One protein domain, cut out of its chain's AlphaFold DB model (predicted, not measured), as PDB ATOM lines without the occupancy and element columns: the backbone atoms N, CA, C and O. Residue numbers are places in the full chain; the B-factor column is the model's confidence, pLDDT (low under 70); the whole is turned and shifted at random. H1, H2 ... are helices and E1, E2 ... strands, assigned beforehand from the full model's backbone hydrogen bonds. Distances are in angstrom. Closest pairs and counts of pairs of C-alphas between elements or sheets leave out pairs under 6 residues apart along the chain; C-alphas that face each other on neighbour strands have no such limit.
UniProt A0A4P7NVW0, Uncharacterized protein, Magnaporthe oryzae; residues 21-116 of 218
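Overview. This is residues 21 to 116 of the 218 residues of an uncharacterized protein of Magnaporthe oryzae (UniProt A0A4P7NVW0). The domain is a rod with a small three-stranded sheet, E1, E2 and E3, towards one end and a helical hairpin, H1 and H2, at the other. H4 runs lengthwise past the region where the sheet gives way to the hairpin, while the short H3 stands at the sheet's far end. The 96 printed residues include four named helices and three named strands in the order E1 E2 H1 H2 E3 H3 H4; the sheet order is E1 - E2 - E3, all antiparallel, and the class is mixed, helices and strands. The whole is loose, with a radius of gyration of the C-alphas of 15.9 A and spans of 51 by 25 by 20 A.

Arrangement. E2, residues 31 to 36, is the inner strand, between the edge strands E1, residues 21 to 26, and E3, residues 77 to 81. E1 and E2 form a hairpin, antiparallel at 158 degrees, with N 23 and O 33 within hydrogen-bond range at 2.9 A. E2 and E3 are antiparallel at 148 degrees, with N 34 and O 78 within hydrogen-bond range at 2.8 A. H3, residues 82 to 87, is on the sheet, over E2, at a height over the sheet of 9.8 A; it stands up from the sheet, and its closest C-alphas to E2 are those of Ala 82 and Glu 31, 4.8 A apart. H4, residues 101 to 114, only grazes the sheet with its residues 103 to 107. H1, residues 38 to 52, and H2, residues 59 to 74, are not on the sheet, H2 only just, with 4 pairs of C-alphas within 10 A. They form a helical hairpin and touch, the closest C-alphas being those of Ile 45 and Ile 70, 6.5 A apart, at a shallow tilt of 28 degrees, opposite ways. H2, with residues 69 to 72 alone, and H4, with residues 111 to 112 alone, only just touch, with 3 pairs of C-alphas within 8 A; the closest are those of Phe 69 and Met 112, 7.1 A apart. H1 and H4 are close but not clearly touching, with the C-alphas of Tyr 48 and Met 112 closest at 7.0 A. Every O i to N i+4 pair is within hydrogen-bond range in H1, H2 and H4; H3 has 0 of 2, and 2 of 3 O i to N i+3 pairs.

Along the chain. E1 begins at C-alpha 21 (34.331, 10.532, -7.804). E2 is 16.6 A long, H1 20.5 A, H2 22.2 A and H4 20.1 A. H2 begins at C-alpha 59 (28.734, 12.163, 25.485), and H4 ends at C-alpha 114 (18.386, 10.059, 11.415).

Size, cuts and confidence. The two C-alphas farthest apart, those of Glu 57 and Glu 90, are 52.0 A apart. Residues 55 to 60, of which 59 to 60 belong to H2, stand free. The printed part has no cut, and the link from H3 to H4, residues 88 to 100, is long. The mean pLDDT of the printed part is 82.8; residues 55 to 58 and 91 to 99 are under 70.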
ATOM      1  N   ASN A  21      33.729  11.248  -6.694       84.25
ATOM      2  CA  ASN A  21      34.331  10.532  -7.804       84.25
ATOM      3  C   ASN A  21      33.367   9.490  -8.360       84.25
ATOM      4  O   ASN A  21      32.624   8.854  -7.607       84.25
ATOM      5  N   ILE A  22      33.452   9.248  -9.665       86.06
ATOM      6  CA  ILE A  22      32.827   8.087 -10.295       86.06
ATOM      7  C   ILE A  22      33.608   6.842  -9.868       86.06
ATOM      8  O   ILE A  22      34.821   6.765 -10.055       86.06
ATOM      9  N   VAL A  23      32.918   5.864  -9.283       88.12
ATOM     10  CA  VAL A  23      33.523   4.592  -8.848       88.12
ATOM     11  C   VAL A  23      33.053   3.397  -9.669       88.12
ATOM     12  O   VAL A  23      33.722   2.367  -9.677       88.12
ATOM     13  N   LEU A  24      31.917   3.521 -10.359       88.44
ATOM     14  CA  LEU A  24      31.377   2.484 -11.235       88.44
ATOM     15  C   LEU A  24      30.532   3.118 -12.342       88.44
ATOM     16  O   LEU A  24      29.719   3.996 -12.066       88.44
ATOM     17  N   VAL A  25      30.685   2.614 -13.565       88.00
ATOM     18  CA  VAL A  25      29.752   2.837 -14.675       88.00
ATOM     19  C   VAL A  25      29.105   1.491 -14.991       88.00
ATOM     20  O   VAL A  25      29.775   0.557 -15.430       88.00
ATOM     21  N   ASP A  26      27.817   1.373 -14.699       88.75
ATOM     22  CA  ASP A  26      27.011   0.171 -14.873       88.75
ATOM     23  C   ASP A  26      26.309   0.218 -16.238       88.75
ATOM     24  O   ASP A  26      25.155   0.625 -16.359       88.75
ATOM     25  N   ILE A  27      27.045  -0.181 -17.281       88.06
ATOM     26  CA  ILE A  27      26.588  -0.191 -18.683       88.06
ATOM     27  C   ILE A  27      25.227  -0.895 -18.870       88.06
ATOM     28  O   ILE A  27      24.380  -0.331 -19.560       88.06
ATOM     29  N   PRO A  28      24.960  -2.095 -18.309       89.56
ATOM     30  CA  PRO A  28      23.666  -2.749 -18.510       89.56
ATOM     31  C   PRO A  28      22.503  -2.057 -17.786       89.56
ATOM     32  O   PRO A  28      21.362  -2.231 -18.211       89.56
ATOM     33  N   CYS A  29      22.769  -1.300 -16.715       87.44
ATOM     34  CA  CYS A  29      21.742  -0.560 -15.976       87.44
ATOM     35  C   CYS A  29      21.603   0.903 -16.420       87.44
ATOM     36  O   CYS A  29      20.696   1.574 -15.939       87.44
ATOM     37  N   ASP A  30      22.473   1.386 -17.313       90.38
ATOM     38  CA  ASP A  30      22.566   2.798 -17.707       90.38
ATOM     39  C   ASP A  30      22.735   3.735 -16.493       90.38
ATOM     40  O   ASP A  30      22.160   4.820 -16.418       90.38
ATOM     41  N   GLU A  31      23.515   3.294 -15.499       90.19
ATOM     42  CA  GLU A  31      23.728   4.023 -14.248       90.19
ATOM     43  C   GLU A  31      25.209   4.268 -13.961       90.19
ATOM     44  O   GLU A  31      26.088   3.474 -14.284       90.19
ATOM     45  N   VAL A  32      25.488   5.360 -13.262       88.00
ATOM     46  CA  VAL A  32      26.805   5.731 -12.757       88.00
ATOM     47  C   VAL A  32      26.721   5.845 -11.244       88.00
ATOM     48  O   VAL A  32      25.799   6.456 -10.700       88.00
ATOM     49  N   VAL A  33      27.686   5.244 -10.554       89.38
ATOM     50  CA  VAL A  33      27.807   5.306  -9.099       89.38
ATOM     51  C   VAL A  33      28.895   6.297  -8.732       89.38
ATOM     52  O   VAL A  33      30.054   6.152  -9.131       89.38
ATOM     53  N   PHE A  34      28.525   7.253  -7.895       87.62
ATOM     54  CA  PHE A  34      29.420   8.239  -7.322       87.62
ATOM     55  C   PHE A  34      29.703   7.922  -5.856       87.62
ATOM     56  O   PHE A  34      28.831   7.438  -5.125       87.62
ATOM     57  N   LYS A  35      30.918   8.238  -5.412       90.94
ATOM     58  CA  LYS A  35      31.349   8.160  -4.016       90.94
ATOM     59  C   LYS A  35      32.004   9.471  -3.603       90.94
ATOM     60  O   LYS A  35      32.853   9.975  -4.332       90.94
ATOM     61  N   LEU A  36      31.633   9.987  -2.434       90.31
ATOM     62  CA  LEU A  36      32.201  11.226  -1.895       90.31
ATOM     63  C   LEU A  36      33.729  11.141  -1.788       90.31
ATOM     64  O   LEU A  36      34.282  10.074  -1.498       90.31
ATOM     65  N   THR A  37      34.408  12.267  -2.011       89.75
ATOM     66  CA  THR A  37      35.849  12.359  -1.753       89.75
ATOM     67  C   THR A  37      36.121  12.293  -0.249       89.75
ATOM     68  O   THR A  37      35.234  12.522   0.583       89.75
ATOM     69  N   SER A  38      37.363  11.982   0.128       91.38
ATOM     70  CA  SER A  38      37.773  12.029   1.536       91.38
ATOM     71  C   SER A  38      37.635  13.439   2.110       91.38
ATOM     72  O   SER A  38      37.128  13.580   3.214       91.38
ATOM     73  N   ASN A  39      37.980  14.472   1.330       89.81
ATOM     74  CA  ASN A  39      37.852  15.877   1.724       89.81
ATOM     75  C   ASN A  39      36.407  16.224   2.117       89.81
ATOM     76  O   ASN A  39      36.144  16.703   3.218       89.81
ATOM     77  N   THR A  40      35.451  15.888   1.252       88.69
ATOM     78  CA  THR A  40      34.029  16.090   1.532       88.69
ATOM     79  C   THR A  40      33.546  15.255   2.709       88.69
ATOM     80  O   THR A  40      32.782  15.739   3.541       88.69
ATOM     81  N   THR A  41      34.001  14.008   2.814       92.62
ATOM     82  CA  THR A  41      33.625  13.131   3.925       92.62
ATOM     83  C   THR A  41      34.092  13.704   5.267       92.62
ATOM     84  O   THR A  41      33.300  13.794   6.205       92.62
ATOM     85  N   ASP A  42      35.338  14.174   5.345       91.94
ATOM     86  CA  ASP A  42      35.911  14.798   6.539       91.94
ATOM     87  C   ASP A  42      35.187  16.103   6.899       91.94
ATOM     88  O   ASP A  42      34.872  16.341   8.070       91.94
ATOM     89  N   ALA A  43      34.856  16.925   5.900       89.62
ATOM     90  CA  ALA A  43      34.110  18.161   6.102       89.62
ATOM     91  C   ALA A  43      32.695  17.904   6.651       89.62
ATOM     92  O   ALA A  43      32.264  18.580   7.586       89.62
ATOM     93  N   LEU A  44      31.999  16.880   6.145       90.31
ATOM     94  CA  LEU A  44      30.686  16.472   6.648       90.31
ATOM     95  C   LEU A  44      30.753  15.900   8.069       90.31
ATOM     96  O   LEU A  44      29.865  16.175   8.874       90.31
ATOM     97  N   ILE A  45      31.797  15.135   8.405       90.94
ATOM     98  CA  ILE A  45      32.019  14.626   9.771       90.94
ATOM     99  C   ILE A  45      32.250  15.782  10.743       90.94
ATOM    100  O   ILE A  45      31.691  15.779  11.842       90.94
ATOM    101  N   LYS A  46      33.053  16.773  10.344       88.75
ATOM    102  CA  LYS A  46      33.295  17.973  11.147       88.75
ATOM    103  C   LYS A  46      32.003  18.761  11.359       88.75
ATOM    104  O   LYS A  46      31.660  19.045  12.501       88.75
ATOM    105  N   TYR A  47      31.256  19.030  10.289       87.25
ATOM    106  CA  TYR A  47      29.952  19.691  10.372       87.25
ATOM    107  C   TYR A  47      29.003  18.951  11.319       87.25
ATOM    108  O   TYR A  47      28.402  19.551  12.207       87.25
ATOM    109  N   TYR A  48      28.906  17.628  11.176       86.81
ATOM    110  CA  TYR A  48      28.046  16.821  12.027       86.81
ATOM    111  C   TYR A  48      28.457  16.913  13.508       86.81
ATOM    112  O   TYR A  48      27.603  17.031  14.385       86.81
ATOM    113  N   GLN A  49      29.761  16.916  13.798       85.50
ATOM    114  CA  GLN A  49      30.269  17.092  15.158       85.50
ATOM    115  C   GLN A  49      29.907  18.470  15.733       85.50
ATOM    116  O   GLN A  49      29.433  18.543  16.866       85.50
ATOM    117  N   ASP A  50      30.112  19.533  14.960       83.06
ATOM    118  CA  ASP A  50      29.909  20.911  15.413       83.06
ATOM    119  C   ASP A  50      28.421  21.240  15.622       83.06
ATOM    120  O   ASP A  50      28.083  22.009  16.517       83.06
ATOM    121  N   VAL A  51      27.524  20.631  14.836       80.50
ATOM    122  CA  VAL A  51      26.080  20.923  14.877       80.50
ATOM    123  C   VAL A  51      25.301  19.956  15.771       80.50
ATOM    124  O   VAL A  51      24.406  20.386  16.496       80.50
ATOM    125  N   TYR A  52      25.618  18.657  15.747       79.06
ATOM    126  CA  TYR A  52      24.814  17.630  16.424       79.06
ATOM    127  C   TYR A  52      25.425  17.110  17.728       79.06
ATOM    128  O   TYR A  52      24.709  16.497  18.508       79.06
ATOM    129  N   CYS A  53      26.714  17.333  18.005       76.25
ATOM    130  CA  CYS A  53      27.388  16.773  19.188       76.25
ATOM    131  C   CYS A  53      27.762  17.831  20.246       76.25
ATOM    132  O   CYS A  53      28.775  17.685  20.932       76.25
ATOM    133  N   VAL A  54      26.969  18.901  20.376       72.62
ATOM    134  CA  VAL A  54      27.288  20.065  21.230       72.62
ATOM    135  C   VAL A  54      27.076  19.794  22.730       72.62
ATOM    136  O   VAL A  54      27.730  20.422  23.564       72.62
ATOM    137  N   ASP A  55      26.204  18.851  23.104       67.75
ATOM    138  CA  ASP A  55      25.799  18.662  24.502       67.75
ATOM    139  C   ASP A  55      26.703  17.678  25.283       67.75
ATOM    140  O   ASP A  55      27.025  16.564  24.851       67.75
ATOM    141  N   ALA A  56      27.109  18.098  26.484       57.06
ATOM    142  CA  ALA A  56      27.986  17.367  27.385       57.06
ATOM    143  C   ALA A  56      27.289  16.230  28.154       57.06
ATOM    144  O   ALA A  56      27.998  15.341  28.638       57.06
ATOM    145  N   GLU A  57      25.955  16.227  28.278       61.16
ATOM    146  CA  GLU A  57      25.226  15.194  29.040       61.16
ATOM    147  C   GLU A  57      25.103  13.861  28.284       61.16
ATOM    148  O   GLU A  57      25.137  12.796  28.899       61.16
ATOM    149  N   ALA A  58      25.075  13.881  26.949       66.75
ATOM    150  CA  ALA A  58      24.909  12.684  26.117       66.75
ATOM    151  C   ALA A  58      26.218  12.180  25.467       66.75
ATOM    152  O   ALA A  58      26.184  11.487  24.453       66.75
ATOM    153  N   LYS A  59      27.394  12.475  26.050       70.50
ATOM    154  CA  LYS A  59      28.734  12.163  25.485       70.50
ATOM    155  C   LYS A  59      28.892  10.755  24.894       70.50
ATOM    156  O   LYS A  59      29.445  10.619  23.806       70.50
ATOM    157  N   GLU A  60      28.412   9.718  25.579       77.69
ATOM    158  CA  GLU A  60      28.505   8.334  25.081       77.69
ATOM    159  C   GLU A  60      27.537   8.054  23.922       77.69
ATOM    160  O   GLU A  60      27.891   7.351  22.977       77.69
ATOM    161  N   GLN A  61      26.330   8.626  23.954       78.94
ATOM    162  CA  GLN A  61      25.375   8.511  22.848       78.94
ATOM    163  C   GLN A  61      25.872   9.281  21.618       78.94
ATOM    164  O   GLN A  61      25.871   8.724  20.524       78.94
ATOM    165  N   HIS A  62      26.395  10.497  21.802       82.12
ATOM    166  CA  HIS A  62      27.023  11.282  20.736       82.12
ATOM    167  C   HIS A  62      28.202  10.551  20.102       82.12
ATOM    168  O   HIS A  62      28.351  10.569  18.885       82.12
ATOM    169  N   LYS A  63      29.030   9.874  20.907       84.56
ATOM    170  CA  LYS A  63      30.155   9.097  20.386       84.56
ATOM    171  C   LYS A  63      29.683   7.971  19.465       84.56
ATOM    172  O   LYS A  63      30.204   7.853  18.362       84.56
ATOM    173  N   ARG A  64      28.679   7.193  19.887       86.56
ATOM    174  CA  ARG A  64      28.115   6.106  19.067       86.56
ATOM    175  C   ARG A  64      27.473   6.634  17.787       86.56
ATOM    176  O   ARG A  64      27.807   6.163  16.712       86.56
ATOM    177  N   LEU A  65      26.632   7.662  17.892       88.38
ATOM    178  CA  LEU A  65      25.977   8.269  16.729       88.38
ATOM    179  C   LEU A  65      26.982   8.874  15.743       88.38
ATOM    180  O   LEU A  65      26.803   8.771  14.532       88.38
ATOM    181  N   ARG A  66      28.078   9.449  16.247       88.38
ATOM    182  CA  ARG A  66      29.187   9.913  15.415       88.38
ATOM    183  C   ARG A  66      29.884   8.757  14.705       88.38
ATOM    184  O   ARG A  66      30.174   8.889  13.523       88.38
ATOM    185  N   GLU A  67      30.191   7.665  15.399       91.56
ATOM    186  CA  GLU A  67      30.801   6.476  14.786       91.56
ATOM    187  C   GLU A  67      29.889   5.896  13.692       91.56
ATOM    188  O   GLU A  67      30.354   5.666  12.575       91.56
ATOM    189  N   ASP A  68      28.584   5.796  13.963       92.12
ATOM    190  CA  ASP A  68      27.571   5.370  12.994       92.12
ATOM    191  C   ASP A  68      27.497   6.325  11.791       92.12
ATOM    192  O   ASP A  68      27.408   5.886  10.641       92.12
ATOM    193  N   PHE A  69      27.577   7.640  12.030       93.00
ATOM    194  CA  PHE A  69      27.605   8.641  10.965       93.00
ATOM    195  C   PHE A  69      28.860   8.511  10.110       93.00
ATOM    196  O   PHE A  69      28.742   8.473   8.886       93.00
ATOM    197  N   ILE A  70      30.036   8.386  10.732       93.81
ATOM    198  CA  ILE A  70      31.315   8.179  10.044       93.81
ATOM    199  C   ILE A  70      31.240   6.926   9.169       93.81
ATOM    200  O   ILE A  70      31.643   6.968   8.006       93.81
ATOM    201  N   GLU A  71      30.715   5.813   9.681       95.31
ATOM    202  CA  GLU A  71      30.567   4.597   8.881       95.31
ATOM    203  C   GLU A  71      29.607   4.819   7.703       95.31
ATOM    204  O   GLU A  71      29.932   4.498   6.554       95.31
ATOM    205  N   ALA A  72      28.436   5.399   7.971       93.94
ATOM    206  CA  ALA A  72      27.405   5.592   6.965       93.94
ATOM    207  C   ALA A  72      27.852   6.538   5.846       93.94
ATOM    208  O   ALA A  72      27.610   6.242   4.675       93.94
ATOM    209  N   ILE A  73      28.533   7.638   6.178       93.50
ATOM    210  CA  ILE A  73      29.004   8.601   5.182       93.50
ATOM    211  C   ILE A  73      30.169   8.042   4.355       93.50
ATOM    212  O   ILE A  73      30.197   8.222   3.142       93.50
ATOM    213  N   ASN A  74      31.066   7.253   4.958       93.19
ATOM    214  CA  ASN A  74      32.160   6.589   4.234       93.19
ATOM    215  C   ASN A  74      31.663   5.544   3.225       93.19
ATOM    216  O   ASN A  74      32.313   5.270   2.208       93.19
ATOM    217  N   ARG A  75      30.517   4.928   3.525       93.38
ATOM    218  CA  ARG A  75      29.839   3.959   2.658       93.38
ATOM    219  C   ARG A  75      28.836   4.614   1.713       93.38
ATOM    220  O   ARG A  75      28.305   3.923   0.841       93.38
ATOM    221  N   TYR A  76      28.567   5.908   1.877       92.94
ATOM    222  CA  TYR A  76      27.595   6.617   1.069       92.94
ATOM    223  C   TYR A  76      28.039   6.619  -0.392       92.94
ATOM    224  O   TYR A  76      29.113   7.097  -0.760       92.94
ATOM    225  N   THR A  77      27.175   6.059  -1.226       91.94
ATOM    226  CA  THR A  77      27.270   6.117  -2.677       91.94
ATOM    227  C   THR A  77      25.913   6.532  -3.209       91.94
ATOM    228  O   THR A  77      24.879   6.229  -2.604       91.94
ATOM    229  N   PHE A  78      25.903   7.239  -4.327       88.88
ATOM    230  CA  PHE A  78      24.663   7.613  -4.990       88.88
ATOM    231  C   PHE A  78      24.734   7.250  -6.466       88.88
ATOM    232  O   PHE A  78      25.792   7.311  -7.089       88.88
ATOM    233  N   ARG A  79      23.593   6.801  -6.987       88.62
ATOM    234  CA  ARG A  79      23.413   6.346  -8.363       88.62
ATOM    235  C   ARG A  79      22.707   7.416  -9.167       88.62
ATOM    236  O   ARG A  79      21.812   8.082  -8.644       88.62
ATOM    237  N   MET A  80      23.100   7.546 -10.421       84.19
ATOM    238  CA  MET A  80      22.494   8.465 -11.373       84.19
ATOM    239  C   MET A  80      22.439   7.843 -12.765       84.19
ATOM    240  O   MET A  80      23.279   6.996 -13.048       84.19
ATOM    241  N   PRO A  81      21.514   8.269 -13.644       87.56
ATOM    242  CA  PRO A  81      21.504   7.833 -15.040       87.56
ATOM    243  C   PRO A  81      22.812   8.197 -15.748       87.56
ATOM    244  O   PRO A  81      23.335   9.277 -15.494       87.56
ATOM    245  N   ALA A  82      23.316   7.370 -16.664       85.81
ATOM    246  CA  ALA A  82      24.580   7.632 -17.359       85.81
ATOM    247  C   ALA A  82      24.566   8.903 -18.223       85.81
ATOM    248  O   ALA A  82      25.621   9.493 -18.434       85.81
ATOM    249  N   ALA A  83      23.380   9.394 -18.601       83.75
ATOM    250  CA  ALA A  83      23.180  10.694 -19.251       83.75
ATOM    251  C   ALA A  83      23.784  11.885 -18.475       83.75
ATOM    252  O   ALA A  83      24.010  12.949 -19.041       83.75
ATOM    253  N   VAL A  84      24.077  11.728 -17.178       78.50
ATOM    254  CA  VAL A  84      24.841  12.714 -16.391       78.50
ATOM    255  C   VAL A  84      26.261  12.946 -16.903       78.50
ATOM    256  O   VAL A  84      26.821  14.018 -16.692       78.50
ATOM    257  N   LEU A  85      26.851  11.950 -17.568       79.00
ATOM    258  CA  LEU A  85      28.195  12.044 -18.133       79.00
ATOM    259  C   LEU A  85      28.218  12.840 -19.438       79.00
ATOM    260  O   LEU A  85      29.263  13.380 -19.777       79.00
ATOM    261  N   ASP A  86      27.079  12.981 -20.123       77.69
ATOM    262  CA  ASP A  86      26.973  13.810 -21.332       77.69
ATOM    263  C   ASP A  86      27.187  15.303 -21.023       77.69
ATOM    264  O   ASP A  86      27.523  16.085 -21.910       77.69
ATOM    265  N   GLY A  87      26.985  15.708 -19.762       70.50
ATOM    266  CA  GLY A  87      27.228  17.065 -19.270       70.50
ATOM    267  C   GLY A  87      28.659  17.322 -18.790       70.50
ATOM    268  O   GLY A  87      28.914  18.391 -18.236       70.50
ATOM    269  N   LEU A  88      29.564  16.350 -18.950       72.94
ATOM    270  CA  LEU A  88      30.955  16.438 -18.516       72.94
ATOM    271  C   LEU A  88      31.885  16.634 -19.721       72.94
ATOM    272  O   LEU A  88      31.808  15.900 -20.706       72.94
ATOM    273  N   GLU A  89      32.775  17.618 -19.643       73.56
ATOM    274  CA  GLU A  89      33.844  17.837 -20.615       73.56
ATOM    275  C   GLU A  89      34.921  16.738 -20.515       73.56
ATOM    276  O   GLU A  89      35.004  15.993 -19.535       73.56
ATOM    277  N   GLU A  90      35.769  16.627 -21.544       71.50
ATOM    278  CA  GLU A  90      36.828  15.603 -21.632       71.50
ATOM    279  C   GLU A  90      37.848  15.702 -20.481       71.50
ATOM    280  O   GLU A  90      38.464  14.709 -20.093       71.50
ATOM    281  N   ASP A  91      37.999  16.893 -19.899       69.44
ATOM    282  CA  ASP A  91      38.843  17.151 -18.733       69.44
ATOM    283  C   ASP A  91      38.148  16.861 -17.389       69.44
ATOM    284  O   ASP A  91      38.767  17.007 -16.334       69.44
ATOM    285  N   GLY A  92      36.889  16.414 -17.413       66.94
ATOM    286  CA  GLY A  92      36.095  16.144 -16.221       66.94
ATOM    287  C   GLY A  92      35.434  17.387 -15.617       66.94
ATOM    288  O   GLY A  92      34.888  17.300 -14.514       66.94
ATOM    289  N   SER A  93      35.484  18.538 -16.293       63.81
ATOM    290  CA  SER A  93      34.794  19.754 -15.862       63.81
ATOM    291  C   SER A  93      33.337  19.772 -16.347       63.81
ATOM    292  O   SER A  93      33.007  19.220 -17.391       63.81
ATOM    293  N   GLY A  94      32.418  20.341 -15.566       65.81
ATOM    294  CA  GLY A  94      30.993  20.409 -15.917       65.81
ATOM    295  C   GLY A  94      30.075  20.256 -14.708       65.81
ATOM    296  O   GLY A  94      30.535  20.056 -13.587       65.81
ATOM    297  N   GLU A  95      28.762  20.351 -14.925       65.44
ATOM    298  CA  GLU A  95      27.755  20.058 -13.900       65.44
ATOM    299  C   GLU A  95      27.213  18.636 -14.106       65.44
ATOM    300  O   GLU A  95      26.165  18.459 -14.736       65.44
ATOM    301  N   PRO A  96      27.867  17.594 -13.556       59.16
ATOM    302  CA  PRO A  96      27.446  16.217 -13.799       59.16
ATOM    303  C   PRO A  96      26.023  15.969 -13.298       59.16
ATOM    304  O   PRO A  96      25.303  15.132 -13.817       59.16
ATOM    305  N   LEU A  97      25.547  16.704 -12.292       63.69
ATOM    306  CA  LEU A  97      24.294  16.337 -11.652       63.69
ATOM    307  C   LEU A  97      23.024  16.660 -12.440       63.69
ATOM    308  O   LEU A  97      21.966  16.225 -11.990       63.69
ATOM    309  N   CYS A  98      23.066  17.414 -13.545       65.56
ATOM    310  CA  CYS A  98      21.849  17.804 -14.278       65.56
ATOM    311  C   CYS A  98      20.738  18.327 -13.321       65.56
ATOM    312  O   CYS A  98      19.581  17.910 -13.364       65.56
ATOM    313  N   GLY A  99      21.115  19.157 -12.335       69.38
ATOM    314  CA  GLY A  99      20.198  19.680 -11.307       69.38
ATOM    315  C   GLY A  99      19.858  18.746 -10.128       69.38
ATOM    316  O   GLY A  99      19.079  19.124  -9.255       69.38
ATOM    317  N   GLN A 100      20.447  17.551 -10.028       72.81
ATOM    318  CA  GLN A 100      20.203  16.597  -8.928       72.81
ATOM    319  C   GLN A 100      20.948  16.924  -7.623       72.81
ATOM    320  O   GLN A 100      20.848  16.171  -6.648       72.81
ATOM    321  N   SER A 101      21.672  18.045  -7.563       75.69
ATOM    322  CA  SER A 101      22.383  18.501  -6.358       75.69
ATOM    323  C   SER A 101      21.454  18.576  -5.154       75.69
ATOM    324  O   SER A 101      21.780  18.077  -4.078       75.69
ATOM    325  N   HIS A 102      20.234  19.070  -5.357       77.88
ATOM    326  CA  HIS A 102      19.214  19.113  -4.318       77.88
ATOM    327  C   HIS A 102      18.851  17.718  -3.772       77.88
ATOM    328  O   HIS A 102      18.651  17.556  -2.566       77.88
ATOM    329  N   ASN A 103      18.802  16.690  -4.627       81.69
ATOM    330  CA  ASN A 103      18.483  15.324  -4.204       81.69
ATOM    331  C   ASN A 103      19.609  14.728  -3.350       81.69
ATOM    332  O   ASN A 103      19.346  14.187  -2.275       81.69
ATOM    333  N   VAL A 104      20.862  14.880  -3.794       82.19
ATOM    334  CA  VAL A 104      22.047  14.408  -3.058       82.19
ATOM    335  C   VAL A 104      22.137  15.100  -1.701       82.19
ATOM    336  O   VAL A 104      22.277  14.431  -0.677       82.19
ATOM    337  N   LYS A 105      21.955  16.423  -1.680       82.62
ATOM    338  CA  LYS A 105      21.910  17.218  -0.454       82.62
ATOM    339  C   LYS A 105      20.854  16.700   0.517       82.62
ATOM    340  O   LYS A 105      21.160  16.426   1.674       82.62
ATOM    341  N   THR A 106      19.625  16.524   0.038       84.06
ATOM    342  CA  THR A 106      18.503  16.039   0.854       84.06
ATOM    343  C   THR A 106      18.810  14.670   1.458       84.06
ATOM    344  O   THR A 106      18.547  14.437   2.634       84.06
ATOM    345  N   ARG A 107      19.425  13.760   0.694       88.19
ATOM    346  CA  ARG A 107      19.816  12.436   1.202       88.19
ATOM    347  C   ARG A 107      20.883  12.511   2.292       88.19
ATOM    348  O   ARG A 107      20.771  11.781   3.275       88.19
ATOM    349  N   ILE A 108      21.883  13.379   2.134       88.62
ATOM    350  CA  ILE A 108      22.934  13.592   3.141       88.62
ATOM    351  C   ILE A 108      22.335  14.205   4.413       88.62
ATOM    352  O   ILE A 108      22.595  13.707   5.507       88.62
ATOM    353  N   LEU A 109      21.469  15.213   4.286       86.06
ATOM    354  CA  LEU A 109      20.779  15.817   5.430       86.06
ATOM    355  C   LEU A 109      19.887  14.805   6.160       86.06
ATOM    356  O   LEU A 109      19.974  14.686   7.377       86.06
ATOM    357  N   ASN A 110      19.121  13.992   5.431       87.38
ATOM    358  CA  ASN A 110      18.313  12.923   6.025       87.38
ATOM    359  C   ASN A 110      19.175  11.856   6.725       87.38
ATOM    360  O   ASN A 110      18.710  11.189   7.650       87.38
ATOM    361  N   LEU A 111      20.414  11.624   6.275       88.44
ATOM    362  CA  LEU A 111      21.352  10.743   6.972       88.44
ATOM    363  C   LEU A 111      21.797  11.358   8.303       88.44
ATOM    364  O   LEU A 111      21.785  10.656   9.312       88.44
ATOM    365  N   MET A 112      22.136  12.648   8.309       87.62
ATOM    366  CA  MET A 112      22.508  13.382   9.523       87.62
ATOM    367  C   MET A 112      21.355  13.445  10.526       87.62
ATOM    368  O   MET A 112      21.558  13.170  11.702       87.62
ATOM    369  N   GLU A 113      20.139  13.743  10.064       83.94
ATOM    370  CA  GLU A 113      18.951  13.843  10.916       83.94
ATOM    371  C   GLU A 113      18.615  12.507  11.588       83.94
ATOM    372  O   GLU A 113      18.415  12.461  12.801       83.94
ATOM    373  N   ARG A 114      18.624  11.396  10.840       84.12
ATOM    374  CA  ARG A 114      18.386  10.059  11.415       84.12
ATOM    375  C   ARG A 114      19.419   9.656  12.458       84.12
ATOM    376  O   ARG A 114      19.114   8.839  13.319       84.12
ATOM    377  N   LEU A 115      20.632  10.179  12.337       83.19
ATOM    378  CA  LEU A 115      21.724   9.924  13.262       83.19
ATOM    379  C   LEU A 115      21.882  11.064  14.266       83.19
ATOM    380  O   LEU A 115      22.863  11.085  14.989       83.19
ATOM    381  N   SER A 116      20.951  12.011  14.348       78.94
ATOM    382  CA  SER A 116      21.008  13.060  15.361       78.94
ATOM    383  C   SER A 116      20.640  12.504  16.742       78.94
ATOM    384  O   SER A 116      19.814  11.589  16.843       78.94
TER     385      SER A 116